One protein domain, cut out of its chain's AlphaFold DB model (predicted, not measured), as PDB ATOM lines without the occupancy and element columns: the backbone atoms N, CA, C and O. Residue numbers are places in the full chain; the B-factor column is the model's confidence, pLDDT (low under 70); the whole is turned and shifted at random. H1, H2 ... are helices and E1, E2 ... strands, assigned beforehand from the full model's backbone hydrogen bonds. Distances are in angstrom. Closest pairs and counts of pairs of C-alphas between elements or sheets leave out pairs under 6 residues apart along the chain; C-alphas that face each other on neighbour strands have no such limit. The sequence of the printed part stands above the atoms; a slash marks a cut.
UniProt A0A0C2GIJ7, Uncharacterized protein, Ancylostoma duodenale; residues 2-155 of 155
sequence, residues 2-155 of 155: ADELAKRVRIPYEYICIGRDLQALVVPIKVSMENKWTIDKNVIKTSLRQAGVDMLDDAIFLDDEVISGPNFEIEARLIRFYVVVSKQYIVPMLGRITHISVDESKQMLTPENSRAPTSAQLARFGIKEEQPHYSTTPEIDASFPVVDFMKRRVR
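Overview. This is residues 2 to 155 of the 155 residues of an uncharacterized protein of Ancylostoma duodenale (UniProt A0A0C2GIJ7). A strongly twisted sheet of four strands, curled like part of a barrel, curls part-way round helix H3, while H2 packs on the same face along E4 and H5 meets the sheet with its first residues. From this body the tail of residues 2 to 8, which holds H1, sticks out at one end, and the loop around Ser 105 lies at the other. The printed part has 154 residues, with five named helices and four named strands in the order H1 H2 E1 H3 E2 E3 E4 H4 H5; the mixed sheet runs E1 E4 E3 E2. The class is mixed, helices and strands, with under half of the residues in named elements. The whole is compact, with a radius of gyration of the C-alphas of 17.0 A and spans of 66 by 31 by 30 A.

Along the chain. Find C-alpha 2 at (4.620, 32.418, -26.317), where H1, residues 2 to 6, begins. H2, residues 13 to 24, then runs 16.6 A, and E1, residues 26 to 32, 19.0 A. H3, residues 41 to 50, covers 14.2 A; E2 is short, residues 60 to 62. E3, residues 78 to 85, spans 21.9 A, and E4, residues 89 to 100, spans 32.8 A from C-alpha 89 at (7.318, 9.257, -36.332). H4 holds residues 119 to 124, and H5, residues 146 to 153, ends at C-alpha 153, (6.565, 16.765, -49.166).

Arrangement. Begin with the sheet, whose edge strands are E1 and E2. E1 and E4 are parallel, with N 29 and O 96 2.8 A apart. E2, E3 and E4 form a meander, each strand the antiparallel neighbour of the one before; look for N 82 and O 61 at 2.8 A, and N 91 and O 83 at 2.8 A. E1, H3, E2 is a split strand-helix-strand unit, two strands that run the same way in one sheet with a helix between them along the chain and E4 and E3 between them in the sheet; its crossover is right-handed. H3 on one face of the sheet makes two layers; its closest C-alphas to E1 are Ser 47 and Ile 29, 5.5 A. H2 is on the same face, at a height over the sheet of 9.2 A, along the strands at 21 degrees to E4 on the local plane. H5 only grazes the sheet, with residues 146 to 150. H4 is only just not on the sheet, with 4 pairs of C-alphas within 10 A. In H1 to H5 every O i to N i+4 pair is within hydrogen-bond range.

Size, cuts and confidence. The C-alphas farthest apart, of Ala 2 and Ser 105, are 66.7 A apart. The printed part has no cut. The links E2 to E3, E4 to H4 and H4 to H5 are long. Mean pLDDT of the printed part is 76.5; residues 2 to 9, 102 to 129, 141 to 143 and 153 to 155 are under 70.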
ATOM      1  N   ALA A   2       5.030  33.739 -26.827       52.78
ATOM      2  CA  ALA A   2       4.620  32.418 -26.317       52.78
ATOM      3  C   ALA A   2       3.797  31.595 -27.338       52.78
ATOM      4  O   ALA A   2       4.073  30.414 -27.534       52.78
ATOM      5  N   ASP A   3       2.881  32.240 -28.071       49.25
ATOM      6  CA  ASP A   3       2.073  31.588 -29.119       49.25
ATOM      7  C   ASP A   3       2.875  31.102 -30.337       49.25
ATOM      8  O   ASP A   3       2.482  30.144 -31.000       49.25
ATOM      9  N   GLU A   4       4.019  31.722 -30.646       53.50
ATOM     10  CA  GLU A   4       4.875  31.255 -31.747       53.50
ATOM     11  C   GLU A   4       5.696  30.023 -31.364       53.50
ATOM     12  O   GLU A   4       5.985  29.188 -32.221       53.50
ATOM     13  N   LEU A   5       6.043  29.880 -30.081       51.44
ATOM     14  CA  LEU A   5       6.692  28.675 -29.569       51.44
ATOM     15  C   LEU A   5       5.709  27.501 -29.485       51.44
ATOM     16  O   LEU A   5       6.102  26.378 -29.779       51.44
ATOM     17  N   ALA A   6       4.443  27.754 -29.138       51.97
ATOM     18  CA  ALA A   6       3.398  26.729 -29.068       51.97
ATOM     19  C   ALA A   6       3.061  26.116 -30.440       51.97
ATOM     20  O   ALA A   6       2.680  24.952 -30.522       51.97
ATOM     21  N   LYS A   7       3.256  26.874 -31.527       53.97
ATOM     22  CA  LYS A   7       3.123  26.376 -32.908       53.97
ATOM     23  C   LYS A   7       4.292  25.498 -33.358       53.97
ATOM     24  O   LYS A   7       4.182  24.821 -34.379       53.97
ATOM     25  N   ARG A   8       5.422  25.502 -32.641       58.97
ATOM     26  CA  ARG A   8       6.550  24.622 -32.956       58.97
ATOM     27  C   ARG A   8       6.260  23.252 -32.365       58.97
ATOM     28  O   ARG A   8       6.268  23.079 -31.150       58.97
ATOM     29  N   VAL A   9       6.025  22.282 -33.242       62.59
ATOM     30  CA  VAL A   9       5.890  20.874 -32.864       62.59
ATOM     31  C   VAL A   9       7.146  20.461 -32.094       62.59
ATOM     32  O   VAL A   9       8.241  20.380 -32.653       62.59
ATOM     33  N   ARG A  10       7.003  20.260 -30.781       72.44
ATOM     34  CA  ARG A  10       8.103  19.860 -29.906       72.44
ATOM     35  C   ARG A  10       8.269  18.351 -30.004       72.44
ATOM     36  O   ARG A  10       7.588  17.602 -29.312       72.44
ATOM     37  N   ILE A  11       9.168  17.921 -30.882       78.62
ATOM     38  CA  ILE A  11       9.522  16.508 -31.032       78.62
ATOM     39  C   ILE A  11      10.247  16.061 -29.750       78.62
ATOM     40  O   ILE A  11      11.207  16.729 -29.344       78.62
ATOM     41  N   PRO A  12       9.815  14.975 -29.084       85.56
ATOM     42  CA  PRO A  12      10.535  14.455 -27.929       85.56
ATOM     43  C   PRO A  12      11.960  14.045 -28.317       85.56
ATOM     44  O   PRO A  12      12.183  13.490 -29.392       85.56
ATOM     45  N   TYR A  13      12.924  14.311 -27.433       83.19
ATOM     46  CA  TYR A  13      14.350  14.106 -27.712       83.19
ATOM     47  C   TYR A  13      14.680  12.665 -28.129       83.19
ATOM     48  O   TYR A  13      15.447  12.464 -29.066       83.19
ATOM     49  N   GLU A  14      14.017  11.680 -27.525       84.50
ATOM     50  CA  GLU A  14      14.164  10.262 -27.872       84.50
ATOM     51  C   GLU A  14      13.869   9.986 -29.354       84.50
ATOM     52  O   GLU A  14      14.648   9.315 -30.025       84.50
ATOM     53  N   TYR A  15      12.802  10.574 -29.913       84.56
ATOM     54  CA  TYR A  15      12.488  10.427 -31.339       84.56
ATOM     55  C   TYR A  15      13.541  11.086 -32.230       84.56
ATOM     56  O   TYR A  15      13.836  10.582 -33.313       84.56
ATOM     57  N   ILE A  16      14.144  12.191 -31.783       83.75
ATOM     58  CA  ILE A  16      15.226  12.853 -32.521       83.75
ATOM     59  C   ILE A  16      16.453  11.933 -32.584       83.75
ATOM     60  O   ILE A  16      16.996  11.724 -33.668       83.75
ATOM     61  N   CYS A  17      16.858  11.353 -31.451       86.31
ATOM     62  CA  CYS A  17      17.969  10.402 -31.377       86.31
ATOM     63  C   CYS A  17      17.711   9.165 -32.241       86.31
ATOM     64  O   CYS A  17      18.517   8.859 -33.115       86.31
ATOM     65  N   ILE A  18      16.544   8.530 -32.080       86.62
ATOM     66  CA  ILE A  18      16.145   7.351 -32.860       86.62
ATOM     67  C   ILE A  18      16.135   7.667 -34.356       86.62
ATOM     68  O   ILE A  18      16.677   6.907 -35.153       86.62
ATOM     69  N   GLY A  19      15.550   8.799 -34.754       85.44
ATOM     70  CA  GLY A  19      15.517   9.206 -36.156       85.44
ATOM     71  C   GLY A  19      16.911   9.387 -36.732       85.44
ATOM     72  O   GLY A  19      17.182   8.888 -37.816       85.44
ATOM     73  N   ARG A  20      17.811  10.042 -35.994       84.25
ATOM     74  CA  ARG A  20      19.198  10.229 -36.421       84.25
ATOM     75  C   ARG A  20      19.925   8.894 -36.576       84.25
ATOM     76  O   ARG A  20      20.602   8.695 -37.580       84.25
ATOM     77  N   ASP A  21      19.780   7.999 -35.607       86.31
ATOM     78  CA  ASP A  21      20.491   6.721 -35.596       86.31
ATOM     79  C   ASP A  21      19.964   5.790 -36.704       86.31
ATOM     80  O   ASP A  21      20.750   5.170 -37.422       86.31
ATOM     81  N   LEU A  22      18.646   5.774 -36.935       86.25
ATOM     82  CA  LEU A  22      18.024   5.049 -38.047       86.25
ATOM     83  C   LEU A  22      18.376   5.656 -39.415       86.25
ATOM     84  O   LEU A  22      18.647   4.915 -40.353       86.25
ATOM     85  N   GLN A  23      18.422   6.984 -39.556       84.19
ATOM     86  CA  GLN A  23      18.830   7.627 -40.815       84.19
ATOM     87  C   GLN A  23      20.308   7.412 -41.144       84.19
ATOM     88  O   GLN A  23      20.676   7.354 -42.317       84.19
ATOM     89  N   ALA A  24      21.160   7.301 -40.123       82.00
ATOM     90  CA  ALA A  24      22.572   6.996 -40.307       82.00
ATOM     91  C   ALA A  24      22.805   5.543 -40.760       82.00
ATOM     92  O   ALA A  24      23.851   5.245 -41.342       82.00
ATOM     93  N   LEU A  25      21.844   4.647 -40.509       84.50
ATOM     94  CA  LEU A  25      21.944   3.233 -40.838       84.50
ATOM     95  C   LEU A  25      21.603   2.973 -42.311       84.50
ATOM     96  O   LEU A  25      20.480   3.181 -42.767       84.50
ATOM     97  N   VAL A  26      22.572   2.426 -43.044       84.50
ATOM     98  CA  VAL A  26      22.354   1.874 -44.386       84.50
ATOM     99  C   VAL A  26      22.196   0.370 -44.260       84.50
ATOM    100  O   VAL A  26      23.152  -0.331 -43.931       84.50
ATOM    101  N   VAL A  27      20.995  -0.133 -44.521       87.25
ATOM    102  CA  VAL A  27      20.670  -1.546 -44.312       87.25
ATOM    103  C   VAL A  27      21.161  -2.373 -45.504       87.25
ATOM    104  O   VAL A  27      20.695  -2.151 -46.621       87.25
ATOM    105  N   PRO A  28      22.083  -3.333 -45.321       87.25
ATOM    106  CA  PRO A  28      22.491  -4.220 -46.401       87.25
ATOM    107  C   PRO A  28      21.384  -5.244 -46.680       87.25
ATOM    108  O   PRO A  28      21.079  -6.089 -45.840       87.25
ATOM    109  N   ILE A  29      20.793  -5.181 -47.870       89.12
ATOM    110  CA  ILE A  29      19.767  -6.112 -48.336       89.12
ATOM    111  C   ILE A  29      20.466  -7.215 -49.123       89.12
ATOM    112  O   ILE A  29      20.853  -7.024 -50.277       89.12
ATOM    113  N   LYS A  30      20.644  -8.365 -48.473       87.06
ATOM    114  CA  LYS A  30      21.317  -9.526 -49.059       87.06
ATOM    115  C   LYS A  30      20.350 -10.320 -49.929       87.06
ATOM    116  O   LYS A  30      19.354 -10.833 -49.424       87.06
ATOM    117  N   VAL A  31      20.653 -10.449 -51.218       87.38
ATOM    118  CA  VAL A  31      19.787 -11.120 -52.205       87.38
ATOM    119  C   VAL A  31      20.554 -12.169 -53.004       87.38
ATOM    120  O   VAL A  31      21.751 -12.038 -53.203       87.38
ATOM    121  N   SER A  32      19.906 -13.236 -53.468       85.19
ATOM    122  CA  SER A  32      20.619 -14.319 -54.163       85.19
ATOM    123  C   SER A  32      21.092 -13.908 -55.566       85.19
ATOM    124  O   SER A  32      20.355 -13.262 -56.306       85.19
ATOM    125  N   MET A  33      22.301 -14.324 -55.962       82.25
ATOM    126  CA  MET A  33      22.772 -14.240 -57.358       82.25
ATOM    127  C   MET A  33      22.154 -15.301 -58.275       82.25
ATOM    128  O   MET A  33      22.209 -15.170 -59.493       82.25
ATOM    129  N   GLU A  34      21.622 -16.377 -57.704       82.06
ATOM    130  CA  GLU A  34      21.241 -17.585 -58.448       82.06
ATOM    131  C   GLU A  34      19.728 -17.780 -58.464       82.06
ATOM    132  O   GLU A  34      19.144 -18.129 -59.489       82.06
ATOM    133  N   ASN A  35      19.081 -17.506 -57.333       86.38
ATOM    134  CA  ASN A  35      17.647 -17.683 -57.184       86.38
ATOM    135  C   ASN A  35      16.894 -16.403 -57.530       86.38
ATOM    136  O   ASN A  35      17.362 -15.300 -57.260       86.38
ATOM    137  N   LYS A  36      15.691 -16.557 -58.084       89.00
ATOM    138  CA  LYS A  36      14.772 -15.438 -58.310       89.00
ATOM    139  C   LYS A  36      14.289 -14.880 -56.979       89.00
ATOM    140  O   LYS A  36      13.955 -15.639 -56.071       89.00
ATOM    141  N   TRP A  37      14.217 -13.561 -56.892       88.69
ATOM    142  CA  TRP A  37      13.732 -12.859 -55.713       88.69
ATOM    143  C   TRP A  37      13.021 -11.574 -56.116       88.69
ATOM    144  O   TRP A  37      13.305 -10.985 -57.160       88.69
ATOM    145  N   THR A  38      12.125 -11.138 -55.241       90.31
ATOM    146  CA  THR A  38      11.442  -9.850 -55.315       90.31
ATOM    147  C   THR A  38      11.559  -9.208 -53.945       90.31
ATOM    148  O   THR A  38      11.377  -9.889 -52.935       90.31
ATOM    149  N   ILE A  39      11.900  -7.923 -53.896       89.31
ATOM    150  CA  ILE A  39      11.995  -7.207 -52.624       89.31
ATOM    151  C   ILE A  39      10.584  -6.942 -52.120       89.31
ATOM    152  O   ILE A  39       9.809  -6.219 -52.739       89.31
ATOM    153  N   ASP A  40      10.273  -7.541 -50.979       89.94
ATOM    154  CA  ASP A  40       9.044  -7.332 -50.236       89.94
ATOM    155  C   ASP A  40       9.358  -6.807 -48.825       89.94
ATOM    156  O   ASP A  40      10.515  -6.636 -48.419       89.94
ATOM    157  N   LYS A  41       8.308  -6.559 -48.038       88.94
ATOM    158  CA  LYS A  41       8.458  -6.110 -46.648       88.94
ATOM    159  C   LYS A  41       9.217  -7.126 -45.784       88.94
ATOM    160  O   LYS A  41       9.950  -6.719 -44.884       88.94
ATOM    161  N   ASN A  42       9.094  -8.425 -46.066       89.25
ATOM    162  CA  ASN A  42       9.748  -9.483 -45.293       89.25
ATOM    163  C   ASN A  42      11.265  -9.501 -45.506       89.25
ATOM    164  O   ASN A  42      12.022  -9.680 -44.547       89.25
ATOM    165  N   VAL A  43      11.725  -9.271 -46.738       89.62
ATOM    166  CA  VAL A  43      13.148  -9.135 -47.074       89.62
ATOM    167  C   VAL A  43      13.748  -7.929 -46.349       89.62
ATOM    168  O   VAL A  43      14.807  -8.052 -45.723       89.62
ATOM    169  N   ILE A  44      13.054  -6.785 -46.350       90.19
ATOM    170  CA  ILE A  44      13.494  -5.584 -45.623       90.19
ATOM    171  C   ILE A  44      13.532  -5.838 -44.116       90.19
ATOM    172  O   ILE A  44      14.543  -5.553 -43.479       90.19
ATOM    173  N   LYS A  45      12.483  -6.440 -43.544       91.00
ATOM    174  CA  LYS A  45      12.426  -6.801 -42.120       91.00
ATOM    175  C   LYS A  45      13.564  -7.728 -41.712       91.00
ATOM    176  O   LYS A  45      14.209  -7.511 -40.690       91.00
ATOM    177  N   THR A  46      13.836  -8.751 -42.517       90.31
ATOM    178  CA  THR A  46      14.935  -9.689 -42.262       90.31
ATOM    179  C   THR A  46      16.279  -8.967 -42.296       90.31
ATOM    180  O   THR A  46      17.116  -9.187 -41.424       90.31
ATOM    181  N   SER A  47      16.463  -8.055 -43.252       89.94
ATOM    182  CA  SER A  47      17.683  -7.251 -43.378       89.94
ATOM    183  C   SER A  47      17.857  -6.273 -42.205       89.94
ATOM    184  O   SER A  47      18.949  -6.163 -41.653       89.94
ATOM    185  N   LEU A  48      16.778  -5.617 -41.761       89.62
ATOM    186  CA  LEU A  48      16.761  -4.767 -40.564       89.62
ATOM    187  C   LEU A  48      17.132  -5.560 -39.310       89.62
ATOM    188  O   LEU A  48      17.996  -5.132 -38.545       89.62
ATOM    189  N   ARG A  49      16.559  -6.756 -39.147       90.12
ATOM    190  CA  ARG A  49      16.864  -7.639 -38.018       90.12
ATOM    191  C   ARG A  49      18.324  -8.082 -38.019       90.12
ATOM    192  O   ARG A  49      18.951  -8.101 -36.966       90.12
ATOM    193  N   GLN A  50      18.893  -8.380 -39.189       86.31
ATOM    194  CA  GLN A  50      20.327  -8.659 -39.328       86.31
ATOM    195  C   GLN A  50      21.205  -7.448 -38.978       86.31
ATOM    196  O   GLN A  50      22.327  -7.632 -38.515       86.31
ATOM    197  N   ALA A  51      20.700  -6.226 -39.167       85.25
ATOM    198  CA  ALA A  51      21.355  -4.987 -38.750       85.25
ATOM    199  C   ALA A  51      21.102  -4.619 -37.271       85.25
ATOM    200  O   ALA A  51      21.572  -3.580 -36.816       85.25
ATOM    201  N   GLY A  52      20.383  -5.460 -36.515       85.44
ATOM    202  CA  GLY A  52      20.099  -5.261 -35.091       85.44
ATOM    203  C   GLY A  52      18.855  -4.419 -34.787       85.44
ATOM    204  O   GLY A  52      18.657  -4.039 -33.637       85.44
ATOM    205  N   VAL A  53      18.013  -4.134 -35.786       87.31
ATOM    206  CA  VAL A  53      16.768  -3.368 -35.624       87.31
ATOM    207  C   VAL A  53      15.574  -4.307 -35.781       87.31
ATOM    208  O   VAL A  53      15.332  -4.833 -36.867       87.31
ATOM    209  N   ASP A  54      14.814  -4.522 -34.706       87.88
ATOM    210  CA  ASP A  54      13.593  -5.333 -34.748       87.88
ATOM    211  C   ASP A  54      12.357  -4.437 -34.872       87.88
ATOM    212  O   ASP A  54      12.162  -3.511 -34.086       87.88
ATOM    213  N   MET A  55      11.536  -4.705 -35.887       83.94
ATOM    214  CA  MET A  55      10.364  -3.902 -36.243       83.94
ATOM    215  C   MET A  55       9.143  -4.796 -36.460       83.94
ATOM    216  O   MET A  55       9.259  -5.953 -36.880       83.94
ATOM    217  N   LEU A  56       7.962  -4.230 -36.216       86.44
ATOM    218  CA  LEU A  56       6.680  -4.846 -36.552       86.44
ATOM    219  C   LEU A  56       6.386  -4.726 -38.058       86.44
ATOM    220  O   LEU A  56       6.906  -3.840 -38.738       86.44
ATOM    221  N   ASP A  57       5.545  -5.619 -38.585       79.94
ATOM    222  CA  ASP A  57       5.229  -5.678 -40.024       79.94
ATOM    223  C   ASP A  57       4.449  -4.453 -40.519       79.94
ATOM    224  O   ASP A  57       4.611  -4.015 -41.658       79.94
ATOM    225  N   ASP A  58       3.627  -3.875 -39.647       83.50
ATOM    226  CA  ASP A  58       2.828  -2.678 -39.906       83.50
ATOM    227  C   ASP A  58       3.653  -1.383 -39.868       83.50
ATOM    228  O   ASP A  58       3.165  -0.332 -40.277       83.50
ATOM    229  N   ALA A  59       4.909  -1.453 -39.422       85.75
ATOM    230  CA  ALA A  59       5.798  -0.304 -39.310       85.75
ATOM    231  C   ALA A  59       6.664  -0.069 -40.559       85.75
ATOM    232  O   ALA A  59       7.337   0.959 -40.625       85.75
ATOM    233  N   ILE A  60       6.680  -0.991 -41.533       89.19
ATOM    234  CA  ILE A  60       7.536  -0.915 -42.729       89.19
ATOM    235  C   ILE A  60       6.698  -0.603 -43.973       89.19
ATOM    236  O   ILE A  60       5.748  -1.315 -44.325       89.19
ATOM    237  N   PHE A  61       7.109   0.441 -44.690       88.38
ATOM    238  CA  PHE A  61       6.461   0.916 -45.906       88.38
ATOM    239  C   PHE A  61       7.488   0.999 -47.035       88.38
ATOM    240  O   PHE A  61       8.493   1.706 -46.937       88.38
ATOM    241  N   LEU A  62       7.232   0.244 -48.100       87.00
ATOM    242  CA  LEU A  62       8.023   0.223 -49.326       87.00
ATOM    243  C   LEU A  62       7.239   0.955 -50.417       87.00
ATOM    244  O   LEU A  62       6.011   0.974 -50.371       87.00
ATOM    245  N   ASP A  63       7.951   1.548 -51.366       82.06
ATOM    246  CA  ASP A  63       7.339   2.077 -52.581       82.06
ATOM    247  C   ASP A  63       6.780   0.953 -53.472       82.06
ATOM    248  O   ASP A  63       7.223  -0.192 -53.382       82.06
ATOM    249  N   ASP A  64       5.861   1.289 -54.376       77.56
ATOM    250  CA  ASP A  64       5.258   0.342 -55.330       77.56
ATOM    251  C   ASP A  64       6.232  -0.083 -56.452       77.56
ATOM    252  O   ASP A  64       5.870  -0.816 -57.376       77.56
ATOM    253  N   GLU A  65       7.488   0.375 -56.400       80.44
ATOM    254  CA  GLU A  65       8.525  -0.029 -57.342       80.44
ATOM    255  C   GLU A  65       8.931  -1.487 -57.090       80.44
ATOM    256  O   GLU A  65       9.644  -1.820 -56.141       80.44
ATOM    257  N   VAL A  66       8.493  -2.376 -57.981       82.38
ATOM    258  CA  VAL A  66       8.832  -3.798 -57.919       82.38
ATOM    259  C   VAL A  66      10.280  -4.002 -58.359       82.38
ATOM    260  O   VAL A  66      10.603  -3.982 -59.547       82.38
ATOM    261  N   ILE A  67      11.158  -4.252 -57.389       85.50
ATOM    262  CA  ILE A  67      12.556  -4.611 -57.638       85.50
ATOM    263  C   ILE A  67      12.682  -6.129 -57.561       85.50
ATOM    264  O   ILE A  67      12.408  -6.740 -56.526       85.50
ATOM    265  N   SER A  68      13.103  -6.735 -58.668       87.00
ATOM    266  CA  SER A  68      13.288  -8.181 -58.786       87.00
ATOM    267  C   SER A  68      14.631  -8.525 -59.420       87.00
ATOM    268  O   SER A  68      15.224  -7.721 -60.141       87.00
ATOM    269  N   GLY A  69      15.109  -9.729 -59.125       84.88
ATOM    270  CA  GLY A  69      16.354 -10.269 -59.648       84.88
ATOM    271  C   GLY A  69      16.262 -11.767 -59.956       84.88
ATOM    272  O   GLY A  69      15.173 -12.350 -59.913       84.88
ATOM    273  N   PRO A  70      17.397 -12.414 -60.266       78.38
ATOM    274  CA  PRO A  70      18.761 -11.888 -60.159       78.38
ATOM    275  C   PRO A  70      19.107 -10.929 -61.312       78.38
ATOM    276  O   PRO A  70      19.006 -11.295 -62.479       78.38
ATOM    277  N   ASN A  71      19.515  -9.699 -60.988       80.00
ATOM    278  CA  ASN A  71      20.024  -8.726 -61.958       80.00
ATOM    279  C   ASN A  71      21.285  -8.065 -61.380       80.00
ATOM    280  O   ASN A  71      21.220  -7.358 -60.382       80.00
ATOM    281  N   PHE A  72      22.445  -8.273 -61.998       73.06
ATOM    282  CA  PHE A  72      23.709  -7.722 -61.495       73.06
ATOM    283  C   PHE A  72      23.805  -6.200 -61.637       73.06
ATOM    284  O   PHE A  72      24.556  -5.564 -60.902       73.06
ATOM    285  N   GLU A  73      23.022  -5.594 -62.531       76.06
ATOM    286  CA  GLU A  73      23.017  -4.142 -62.741       76.06
ATOM    287  C   GLU A  73      22.497  -3.368 -61.522       76.06
ATOM    288  O   GLU A  73      22.786  -2.183 -61.372       76.06
ATOM    289  N   ILE A  74      21.744  -4.031 -60.637       77.88
ATOM    290  CA  ILE A  74      21.218  -3.433 -59.403       77.88
ATOM    291  C   ILE A  74      22.111  -3.700 -58.179       77.88
ATOM    292  O   ILE A  74      21.717  -3.381 -57.059       77.88
ATOM    293  N   GLU A  75      23.320  -4.242 -58.363       78.06
ATOM    294  CA  GLU A  75      24.327  -4.328 -57.298       78.06
ATOM    295  C   GLU A  75      24.675  -2.931 -56.761       78.06
ATOM    296  O   GLU A  75      24.803  -1.967 -57.514       78.06
ATOM    297  N   ALA A  76      24.801  -2.807 -55.436       76.12
ATOM    298  CA  ALA A  76      25.002  -1.541 -54.732       76.12
ATOM    299  C   ALA A  76      23.912  -0.472 -54.974       76.12
ATOM    300  O   ALA A  76      24.073   0.671 -54.528       76.12
ATOM    301  N   ARG A  77      22.783  -0.823 -55.612       82.75
ATOM    302  CA  ARG A  77      21.640   0.078 -55.775       82.75
ATOM    303  C   ARG A  77      21.057   0.420 -54.409       82.75
ATOM    304  O   ARG A  77      20.831  -0.457 -53.571       82.75
ATOM    305  N   LEU A  78      20.805   1.710 -54.202       83.44
ATOM    306  CA  LEU A  78      20.105   2.202 -53.025       83.44
ATOM    307  C   LEU A  78      18.591   2.148 -53.249       83.44
ATOM    308  O   LEU A  78      18.091   2.555 -54.295       83.44
ATOM    309  N   ILE A  79      17.876   1.665 -52.241       86.50
ATOM    310  CA  ILE A  79      16.418   1.616 -52.172       86.50
ATOM    311  C   ILE A  79      15.992   2.471 -50.992       86.50
ATOM    312  O   ILE A  79      16.554   2.357 -49.902       86.50
ATOM    313  N   ARG A  80      14.976   3.305 -51.191       86.62
ATOM    314  CA  ARG A  80      14.339   4.025 -50.095       86.62
ATOM    315  C   ARG A  80      13.157   3.232 -49.560       86.62
ATOM    316  O   ARG A  80      12.317   2.767 -50.321       86.62
ATOM    317  N   PHE A  81      13.084   3.134 -48.242       89.44
ATOM    318  CA  PHE A  81      11.912   2.635 -47.537       89.44
ATOM    319  C   PHE A  81      11.653   3.506 -46.309       89.44
ATOM    320  O   PHE A  81      12.526   4.249 -45.855       89.44
ATOM    321  N   TYR A  82      10.439   3.431 -45.785       89.44
ATOM    322  CA  TYR A  82      10.008   4.226 -44.646       89.44
ATOM    323  C   TYR A  82       9.692   3.323 -43.472       89.44
ATOM    324  O   TYR A  82       9.092   2.257 -43.624       89.44
ATOM    325  N   VAL A  83      10.084   3.789 -42.295       89.69
ATOM    326  CA  VAL A  83       9.799   3.124 -41.034       89.69
ATOM    327  C   VAL A  83       8.999   4.060 -40.146       89.69
ATOM    328  O   VAL A  83       9.337   5.235 -40.016       89.69
ATOM    329  N   VAL A  84       7.936   3.545 -39.536       88.88
ATOM    330  CA  VAL A  84       7.088   4.299 -38.612       88.88
ATOM    331  C   VAL A  84       7.342   3.838 -37.184       88.88
ATOM    332  O   VAL A  84       7.100   2.689 -36.829       88.88
ATOM    333  N   VAL A  85       7.797   4.759 -36.341       86.50
ATOM    334  CA  VAL A  85       8.002   4.539 -34.910       86.50
ATOM    335  C   VAL A  85       6.784   5.065 -34.156       86.50
ATOM    336  O   VAL A  85       6.367   6.215 -34.332       86.50
ATOM    337  N   SER A  86       6.190   4.206 -33.327       84.81
ATOM    338  CA  SER A  86       5.065   4.534 -32.434       84.81
ATOM    339  C   SER A  86       3.845   5.170 -33.117       84.81
ATOM    340  O   SER A  86       3.127   5.942 -32.484       84.81
ATOM    341  N   LYS A  87       3.607   4.888 -34.407       84.94
ATOM    342  CA  LYS A  87       2.517   5.487 -35.212       84.94
ATOM    343  C   LYS A  87       2.537   7.023 -35.280       84.94
ATOM    344  O   LYS A  87       1.537   7.650 -35.618       84.94
ATOM    345  N   GLN A  88       3.668   7.633 -34.935       84.62
ATOM    346  CA  GLN A  88       3.823   9.085 -34.813       84.62
ATOM    347  C   GLN A  88       5.012   9.600 -35.611       84.62
ATOM    348  O   GLN A  88       4.987  10.736 -36.071       84.62
ATOM    349  N   TYR A  89       6.055   8.788 -35.786       85.88
ATOM    350  CA  TYR A  89       7.318   9.257 -36.332       85.88
ATOM    351  C   TYR A  89       7.742   8.463 -37.563       85.88
ATOM    352  O   TYR A  89       8.107   7.296 -37.456       85.88
ATOM    353  N   ILE A  90       7.696   9.093 -38.735       88.19
ATOM    354  CA  ILE A  90       8.132   8.510 -40.006       88.19
ATOM    355  C   ILE A  90       9.610   8.825 -40.203       88.19
ATOM    356  O   ILE A  90      10.001   9.993 -40.263       88.19
ATOM    357  N   VAL A  91      10.416   7.785 -40.380       88.25
ATOM    358  CA  VAL A  91      11.847   7.881 -40.651       88.25
ATOM    359  C   VAL A  91      12.139   7.313 -42.042       88.25
ATOM    360  O   VAL A  91      11.875   6.132 -42.283       88.25
ATOM    361  N   PRO A  92      12.678   8.120 -42.974       89.00
ATOM    362  CA  PRO A  92      13.160   7.612 -44.249       89.00
ATOM    363  C   PRO A  92      14.501   6.905 -44.035       89.00
ATOM    364  O   PRO A  92      15.453   7.505 -43.537       89.00
ATOM    365  N   MET A  93      14.576   5.639 -44.430       88.75
ATOM    366  CA  MET A  93      15.776   4.810 -44.342       88.75
ATOM    367  C   MET A  93      16.230   4.370 -45.733       88.75
ATOM    368  O   MET A  93      15.502   4.478 -46.727       88.75
ATOM    369  N   LEU A  94      17.472   3.895 -45.802       88.19
ATOM    370  CA  LEU A  94      18.097   3.458 -47.041       88.19
ATOM    371  C   LEU A  94      18.552   2.013 -46.921       88.19
ATOM    372  O   LEU A  94      19.245   1.630 -45.978       88.19
ATOM    373  N   GLY A  95      18.168   1.222 -47.911       87.38
ATOM    374  CA  GLY A  95      18.647  -0.129 -48.124       87.38
ATOM    375  C   GLY A  95      19.650  -0.144 -49.262       87.38
ATOM    376  O   GLY A  95      19.472   0.566 -50.247       87.38
ATOM    377  N   ARG A  96      20.700  -0.949 -49.153       87.75
ATOM    378  CA  ARG A  96      21.661  -1.180 -50.230       87.75
ATOM    379  C   ARG A  96      21.580  -2.633 -50.653       87.75
ATOM    380  O   ARG A  96      21.819  -3.504 -49.823       87.75
ATOM    381  N   ILE A  97      21.277  -2.885 -51.921       87.25
ATOM    382  CA  ILE A  97      21.281  -4.246 -52.455       87.25
ATOM    383  C   ILE A  97      22.722  -4.754 -52.496       87.25
ATOM    384  O   ILE A  97      23.621  -4.077 -52.996       87.25
ATOM    385  N   THR A  98      22.928  -5.946 -51.954       84.44
ATOM    386  CA  THR A  98      24.186  -6.681 -52.042       84.44
ATOM    387  C   THR A  98      23.838  -8.107 -52.410       84.44
ATOM    388  O   THR A  98      23.161  -8.805 -51.654       84.44
ATOM    389  N   HIS A  99      24.242  -8.544 -53.594       83.06
ATOM    390  CA  HIS A  99      24.012  -9.926 -53.970       83.06
ATOM    391  C   HIS A  99      24.842 -10.864 -53.082       83.06
ATOM    392  O   HIS A  99      25.836 -10.433 -52.517       83.06
ATOM    393  N   ILE A 100      24.431 -12.125 -52.935       79.94
ATOM    394  CA  ILE A 100      25.131 -13.219 -52.247       79.94
ATOM    395  C   ILE A 100      25.124 -14.477 -53.122       79.94
ATOM    396  O   ILE A 100      24.107 -14.816 -53.733       79.94
ATOM    397  N   SER A 101      26.261 -15.167 -53.184       73.44
ATOM    398  CA  SER A 101      26.398 -16.496 -53.790       73.44
ATOM    399  C   SER A 101      27.053 -17.440 -52.783       73.44
ATOM    400  O   SER A 101      27.769 -17.001 -51.886       73.44
ATOM    401  N   VAL A 102      26.746 -18.729 -52.909       65.69
ATOM    402  CA  VAL A 102      27.355 -19.811 -52.116       65.69
ATOM    403  C   VAL A 102      28.681 -20.262 -52.747       65.69
ATOM    404  O   VAL A 102      29.477 -20.944 -52.111       65.69
ATOM    405  N   ASP A 103      28.930 -19.869 -53.997       66.12
ATOM    406  CA  ASP A 103      30.135 -20.203 -54.742       66.12
ATOM    407  C   ASP A 103      31.261 -19.207 -54.419       66.12
ATOM    408  O   ASP A 103      31.264 -18.071 -54.898       66.12
ATOM    409  N   GLU A 104      32.227 -19.645 -53.606       57.81
ATOM    410  CA  GLU A 104      33.394 -18.850 -53.187       57.81
ATOM    411  C   GLU A 104      34.290 -18.413 -54.360       57.81
ATOM    412  O   GLU A 104      35.120 -17.516 -54.203       57.81
ATOM    413  N   SER A 105      34.124 -19.005 -55.552       59.06
ATOM    414  CA  SER A 105      34.865 -18.603 -56.753       59.06
ATOM    415  C   SER A 105      34.372 -17.285 -57.367       59.06
ATOM    416  O   SER A 105      35.095 -16.650 -58.142       59.06
ATOM    417  N   LYS A 106      33.163 -16.831 -57.011       57.88
ATOM    418  CA  LYS A 106      32.599 -15.569 -57.498       57.88
ATOM    419  C   LYS A 106      33.074 -14.430 -56.601       57.88
ATOM    420  O   LYS A 106      32.592 -14.262 -55.487       57.88
ATOM    421  N   GLN A 107      34.021 -13.628 -57.092       50.94
ATOM    422  CA  GLN A 107      34.478 -12.433 -56.382       50.94
ATOM    423  C   GLN A 107      33.312 -11.473 -56.152       50.94
ATOM    424  O   GLN A 107      32.730 -10.915 -57.083       50.94
ATOM    425  N   MET A 108      32.990 -11.279 -54.883       54.75
ATOM    426  CA  MET A 108      31.942 -10.381 -54.450       54.75
ATOM    427  C   MET A 108      32.537  -9.025 -54.102       54.75
ATOM    428  O   MET A 108      33.434  -8.922 -53.262       54.75
ATOM    429  N   LEU A 109      32.002  -7.968 -54.709       53.06
ATOM    430  CA  LEU A 109      32.248  -6.616 -54.233       53.06
ATOM    431  C   LEU A 109      31.556  -6.494 -52.877       53.06
ATOM    432  O   LEU A 109      30.340  -6.385 -52.803       53.06
ATOM    433  N   THR A 110      32.327  -6.560 -51.796       50.22
ATOM    434  CA  THR A 110      31.813  -6.239 -50.465       50.22
ATOM    435  C   THR A 110      31.927  -4.728 -50.327       50.22
ATOM    436  O   THR A 110      33.045  -4.226 -50.207       50.22
ATOM    437  N   PRO A 111      30.835  -3.950 -50.398       54.22
ATOM    438  CA  PRO A 111      30.950  -2.514 -50.219       54.22
ATOM    439  C   PRO A 111      31.381  -2.221 -48.774       54.22
ATOM    440  O   PRO A 111      30.584  -2.323 -47.842       54.22
ATOM    441  N   GLU A 112      32.656  -1.851 -48.607       48.09
ATOM    442  CA  GLU A 112      33.393  -1.777 -47.332       48.09
ATOM    443  C   GLU A 112      32.834  -0.803 -46.287       48.09
ATOM    444  O   GLU A 112      33.316  -0.761 -45.162       48.09
ATOM    445  N   ASN A 113      31.819  -0.001 -46.608       48.00
ATOM    446  CA  ASN A 113      31.331   1.012 -45.685       48.00
ATOM    447  C   ASN A 113      29.809   0.982 -45.554       48.00
ATOM    448  O   ASN A 113      29.085   1.315 -46.493       48.00
ATOM    449  N   SER A 114      29.336   0.673 -44.344       50.59
ATOM    450  CA  SER A 114      27.995   1.000 -43.828       50.59
ATOM    451  C   SER A 114      27.863   2.491 -43.473       50.59
ATOM    452  O   SER A 114      27.032   2.864 -42.651       50.59
ATOM    453  N   ARG A 115      28.726   3.356 -44.029       53.88
ATOM    454  CA  ARG A 115      28.648   4.806 -43.820       53.88
ATOM    455  C   ARG A 115      27.420   5.335 -44.550       53.88
ATOM    456  O   ARG A 115      27.196   4.965 -45.703       53.88
ATOM    457  N   ALA A 116      26.670   6.211 -43.882       54.06
ATOM    458  CA  ALA A 116      25.574   6.952 -44.490       54.06
ATOM    459  C   ALA A 116      26.039   7.557 -45.830       54.06
ATOM    460  O   ALA A 116      27.088   8.214 -45.860       54.06
ATOM    461  N   PRO A 117      25.330   7.298 -46.944       58.97
ATOM    462  CA  PRO A 117      25.728   7.795 -48.247       58.97
ATOM    463  C   PRO A 117      25.710   9.320 -48.243       58.97
ATOM    464  O   PRO A 117      24.772   9.946 -47.754       58.97
ATOM    465  N   THR A 118      26.752   9.923 -48.808       58.34
ATOM    466  CA  THR A 118      26.831  11.381 -48.955       58.34
ATOM    467  C   THR A 118      25.709  11.870 -49.879       58.34
ATOM    468  O   THR A 118      25.300  11.154 -50.795       58.34
ATOM    469  N   SER A 119      25.271  13.120 -49.720       58.78
ATOM    470  CA  SER A 119      24.308  13.808 -50.601       58.78
ATOM    471  C   SER A 119      24.572  13.595 -52.106       58.78
ATOM    472  O   SER A 119      23.656  13.369 -52.895       58.78
ATOM    473  N   ALA A 120      25.848  13.560 -52.504       54.59
ATOM    474  CA  ALA A 120      26.283  13.290 -53.874       54.59
ATOM    475  C   ALA A 120      26.034  11.841 -54.349       54.59
ATOM    476  O   ALA A 120      25.806  11.616 -55.536       54.59
ATOM    477  N   GLN A 121      26.078  10.851 -53.453       59.47
ATOM    478  CA  GLN A 121      25.747   9.456 -53.764       59.47
ATOM    479  C   GLN A 121      24.234   9.259 -53.853       59.47
ATOM    480  O   GLN A 121      23.774   8.562 -54.751       59.47
ATOM    481  N   LEU A 122      23.459   9.933 -52.999       60.00
ATOM    482  CA  LEU A 122      21.997   9.947 -53.085       60.00
ATOM    483  C   LEU A 122      21.520  10.505 -54.432       60.00
ATOM    484  O   LEU A 122      20.726   9.865 -55.123       60.00
ATOM    485  N   ALA A 123      22.102  11.628 -54.866       59.75
ATOM    486  CA  ALA A 123      21.796  12.240 -56.156       59.75
ATOM    487  C   ALA A 123      22.101  11.322 -57.356       59.75
ATOM    488  O   ALA A 123      21.355  11.333 -58.333       59.75
ATOM    489  N   ARG A 124      23.150  10.484 -57.282       57.41
ATOM    490  CA  ARG A 124      23.494   9.511 -58.341       57.41
ATOM    491  C   ARG A 124      22.444   8.417 -58.527       57.41
ATOM    492  O   ARG A 124      22.313   7.908 -59.632       57.41
ATOM    493  N   PHE A 125      21.697   8.085 -57.477       56.97
ATOM    494  CA  PHE A 125      20.607   7.108 -57.531       56.97
ATOM    495  C   PHE A 125      19.222   7.767 -57.649       56.97
ATOM    496  O   PHE A 125      18.211   7.088 -57.501       56.97
ATOM    497  N   GLY A 126      19.155   9.082 -57.904       58.81
ATOM    498  CA  GLY A 126      17.889   9.822 -58.010       58.81
ATOM    499  C   GLY A 126      17.161  10.005 -56.675       58.81
ATOM    500  O   GLY A 126      15.992  10.384 -56.643       58.81
ATOM    501  N   ILE A 127      17.845   9.747 -55.563       63.12
ATOM    502  CA  ILE A 127      17.288   9.785 -54.221       63.12
ATOM    503  C   ILE A 127      17.509  11.193 -53.639       63.12
ATOM    504  O   ILE A 127      18.642  11.648 -53.504       63.12
ATOM    505  N   LYS A 128      16.433  11.908 -53.286       63.56
ATOM    506  CA  LYS A 128      16.515  13.232 -52.631       63.56
ATOM    507  C   LYS A 128      16.740  13.098 -51.123       63.56
ATOM    508  O   LYS A 128      16.395  12.075 -50.540       63.56
ATOM    509  N   GLU A 129      17.297  14.103 -50.459       63.78
ATOM    510  CA  GLU A 129      17.363  14.096 -48.992       63.78
ATOM    511  C   GLU A 129      15.966  14.305 -48.398       63.78
ATOM    512  O   GLU A 129      15.254  15.236 -48.771       63.78
ATOM    513  N   GLU A 130      15.566  13.419 -47.487       71.06
ATOM    514  CA  GLU A 130      14.273  13.479 -46.808       71.06
ATOM    515  C   GLU A 130      14.490  13.582 -45.304       71.06
ATOM    516  O   GLU A 130      15.283  12.842 -44.719       71.06
ATOM    517  N   GLN A 131      13.775  14.510 -44.674       74.50
ATOM    518  CA  GLN A 131      13.789  14.653 -43.225       74.50
ATOM    519  C   GLN A 131      12.671  13.818 -42.596       74.50
ATOM    520  O   GLN A 131      11.595  13.706 -43.196       74.50
ATOM    521  N   PRO A 132      12.871  13.298 -41.374       80.81
ATOM    522  CA  PRO A 132      11.821  12.600 -40.653       80.81
ATOM    523  C   PRO A 132      10.567  13.467 -40.481       80.81
ATOM    524  O   PRO A 132      10.594  14.704 -40.564       80.81
ATOM    525  N   HIS A 133       9.433  12.813 -40.264       82.19
ATOM    526  CA  HIS A 133       8.168  13.473 -39.972       82.19
ATOM    527  C   HIS A 133       7.658  13.036 -38.607       82.19
ATOM    528  O   HIS A 133       7.517  11.845 -38.372       82.19
ATOM    529  N   TYR A 134       7.346  13.992 -37.737       81.38
ATOM    530  CA  TYR A 134       6.710  13.727 -36.452       81.38
ATOM    531  C   TYR A 134       5.292  14.296 -36.445       81.38
ATOM    532  O   TYR A 134       5.105  15.499 -36.636       81.38
ATOM    533  N   SER A 135       4.318  13.429 -36.192       78.75
ATOM    534  CA  SER A 135       2.949  13.793 -35.857       78.75
ATOM    535  C   SER A 135       2.784  13.845 -34.343       78.75
ATOM    536  O   SER A 135       3.305  13.005 -33.612       78.75
ATOM    537  N   THR A 136       2.031  14.836 -33.867       72.44
ATOM    538  CA  THR A 136       1.727  14.981 -32.432       72.44
ATOM    539  C   THR A 136       0.677  13.960 -31.971       72.44
ATOM    540  O   THR A 136       0.629  13.621 -30.791       72.44
ATOM    541  N   THR A 137      -0.119  13.432 -32.903       76.00
ATOM    542  CA  THR A 137      -1.158  12.426 -32.657       76.00
ATOM    543  C   THR A 137      -0.759  11.103 -33.329       76.00
ATOM    544  O   THR A 137      -0.235  11.135 -34.448       76.00
ATOM    545  N   PRO A 138      -0.979   9.933 -32.695       73.75
ATOM    546  CA  PRO A 138      -0.687   8.625 -33.291       73.75
ATOM    547  C   PRO A 138      -1.702   8.262 -34.384       73.75
ATOM    548  O   PRO A 138      -2.586   7.437 -34.179       73.75
ATOM    549  N   GLU A 139      -1.582   8.907 -35.540       74.81
ATOM    550  CA  GLU A 139      -2.492   8.754 -36.686       74.81
ATOM    551  C   GLU A 139      -1.872   7.944 -37.834       74.81
ATOM    552  O   GLU A 139      -2.541   7.642 -38.818       74.81
ATOM    553  N   ILE A 140      -0.590   7.581 -37.728       74.38
ATOM    554  CA  ILE A 140       0.148   6.911 -38.799       74.38
ATOM    555  C   ILE A 140       0.026   5.403 -38.587       74.38
ATOM    556  O   ILE A 140       0.873   4.772 -37.954       74.38
ATOM    557  N   ASP A 141      -1.078   4.838 -39.061       67.75
ATOM    558  CA  ASP A 141      -1.322   3.399 -39.062       67.75
ATOM    559  C   ASP A 141      -1.007   2.757 -40.428       67.75
ATOM    560  O   ASP A 141      -0.554   3.418 -41.363       67.75
ATOM    561  N   ALA A 142      -1.239   1.446 -40.549       64.44
ATOM    562  CA  ALA A 142      -0.991   0.692 -41.778       64.44
ATOM    563  C   ALA A 142      -1.826   1.165 -42.987       64.44
ATOM    564  O   ALA A 142      -1.485   0.830 -44.120       64.44
ATOM    565  N   SER A 143      -2.915   1.907 -42.756       69.12
ATOM    566  CA  SER A 143      -3.785   2.451 -43.803       69.12
ATOM    567  C   SER A 143      -3.348   3.838 -44.280       69.12
ATOM    568  O   SER A 143      -3.779   4.290 -45.343       69.12
ATOM    569  N   PHE A 144      -2.467   4.505 -43.530       73.81
ATOM    570  CA  PHE A 144      -1.933   5.799 -43.914       73.81
ATOM    571  C   PHE A 144      -0.991   5.649 -45.123       73.81
ATOM    572  O   PHE A 144      -0.045   4.855 -45.071       73.81
ATOM    573  N   PRO A 145      -1.177   6.423 -46.210       77.31
ATOM    574  CA  PRO A 145      -0.319   6.351 -47.390       77.31
ATOM    575  C   PRO A 145       1.017   7.072 -47.130       77.31
ATOM    576  O   PRO A 145       1.283   8.153 -47.658       77.31
ATOM    577  N   VAL A 146       1.863   6.473 -46.282       79.06
ATOM    578  CA  VAL A 146       3.155   7.018 -45.818       79.06
ATOM    579  C   VAL A 146       4.054   7.404 -46.993       79.06
ATOM    580  O   VAL A 146       4.636   8.489 -46.997       79.06
ATOM    581  N   VAL A 147       4.140   6.535 -48.004       77.69
ATOM    582  CA  VAL A 147       4.993   6.735 -49.184       77.69
ATOM    583  C   VAL A 147       4.538   7.956 -49.983       77.69
ATOM    584  O   VAL A 147       5.343   8.846 -50.258       77.69
ATOM    585  N   ASP A 148       3.246   8.053 -50.303       78.19
ATOM    586  CA  ASP A 148       2.698   9.191 -51.047       78.19
ATOM    587  C   ASP A 148       2.816  10.498 -50.266       78.19
ATOM    588  O   ASP A 148       3.123  11.546 -50.838       78.19
ATOM    589  N   PHE A 149       2.581  10.443 -48.954       81.38
ATOM    590  CA  PHE A 149       2.711  11.594 -48.072       81.38
ATOM    591  C   PHE A 149       4.142  12.147 -48.084       81.38
ATOM    592  O   PHE A 149       4.340  13.349 -48.290       81.38
ATOM    593  N   MET A 150       5.142  11.274 -47.937       77.56
ATOM    594  CA  MET A 150       6.550  11.677 -47.960       77.56
ATOM    595  C   MET A 150       6.969  12.163 -49.354       77.56
ATOM    596  O   MET A 150       7.582  13.225 -49.463       77.56
ATOM    597  N   LYS A 151       6.534  11.500 -50.435       75.12
ATOM    598  CA  LYS A 151       6.780  11.949 -51.821       75.12
ATOM    599  C   LYS A 151       6.217  13.342 -52.112       75.12
ATOM    600  O   LYS A 151       6.875  14.141 -52.778       75.12
ATOM    601  N   ARG A 152       5.013  13.666 -51.620       76.56
ATOM    602  CA  ARG A 152       4.389  14.994 -51.802       76.56
ATOM    603  C   ARG A 152       5.149  16.104 -51.086       76.56
ATOM    604  O   ARG A 152       5.175  17.222 -51.582       76.56
ATOM    605  N   ARG A 153       5.781  15.801 -49.952       68.38
ATOM    606  CA  ARG A 153       6.565  16.765 -49.166       68.38
ATOM    607  C   ARG A 153       7.903  17.132 -49.823       68.38
ATOM    608  O   ARG A 153       8.501  18.142 -49.474       68.38
ATOM    609  N   VAL A 154       8.368  16.308 -50.759       59.31
ATOM    610  CA  VAL A 154       9.633  16.471 -51.489       59.31
ATOM    611  C   VAL A 154       9.459  17.261 -52.806       59.31
ATOM    612  O   VAL A 154      10.452  17.547 -53.491       59.31
ATOM    613  N   ARG A 155       8.213  17.595 -53.184       44.50
ATOM    614  CA  ARG A 155       7.890  18.421 -54.360       44.50
ATOM    615  C   ARG A 155       8.093  19.907 -54.109       44.50
ATOM    616  O   ARG A 155       7.713  20.380 -53.019       44.50
TER     617      ARG A 155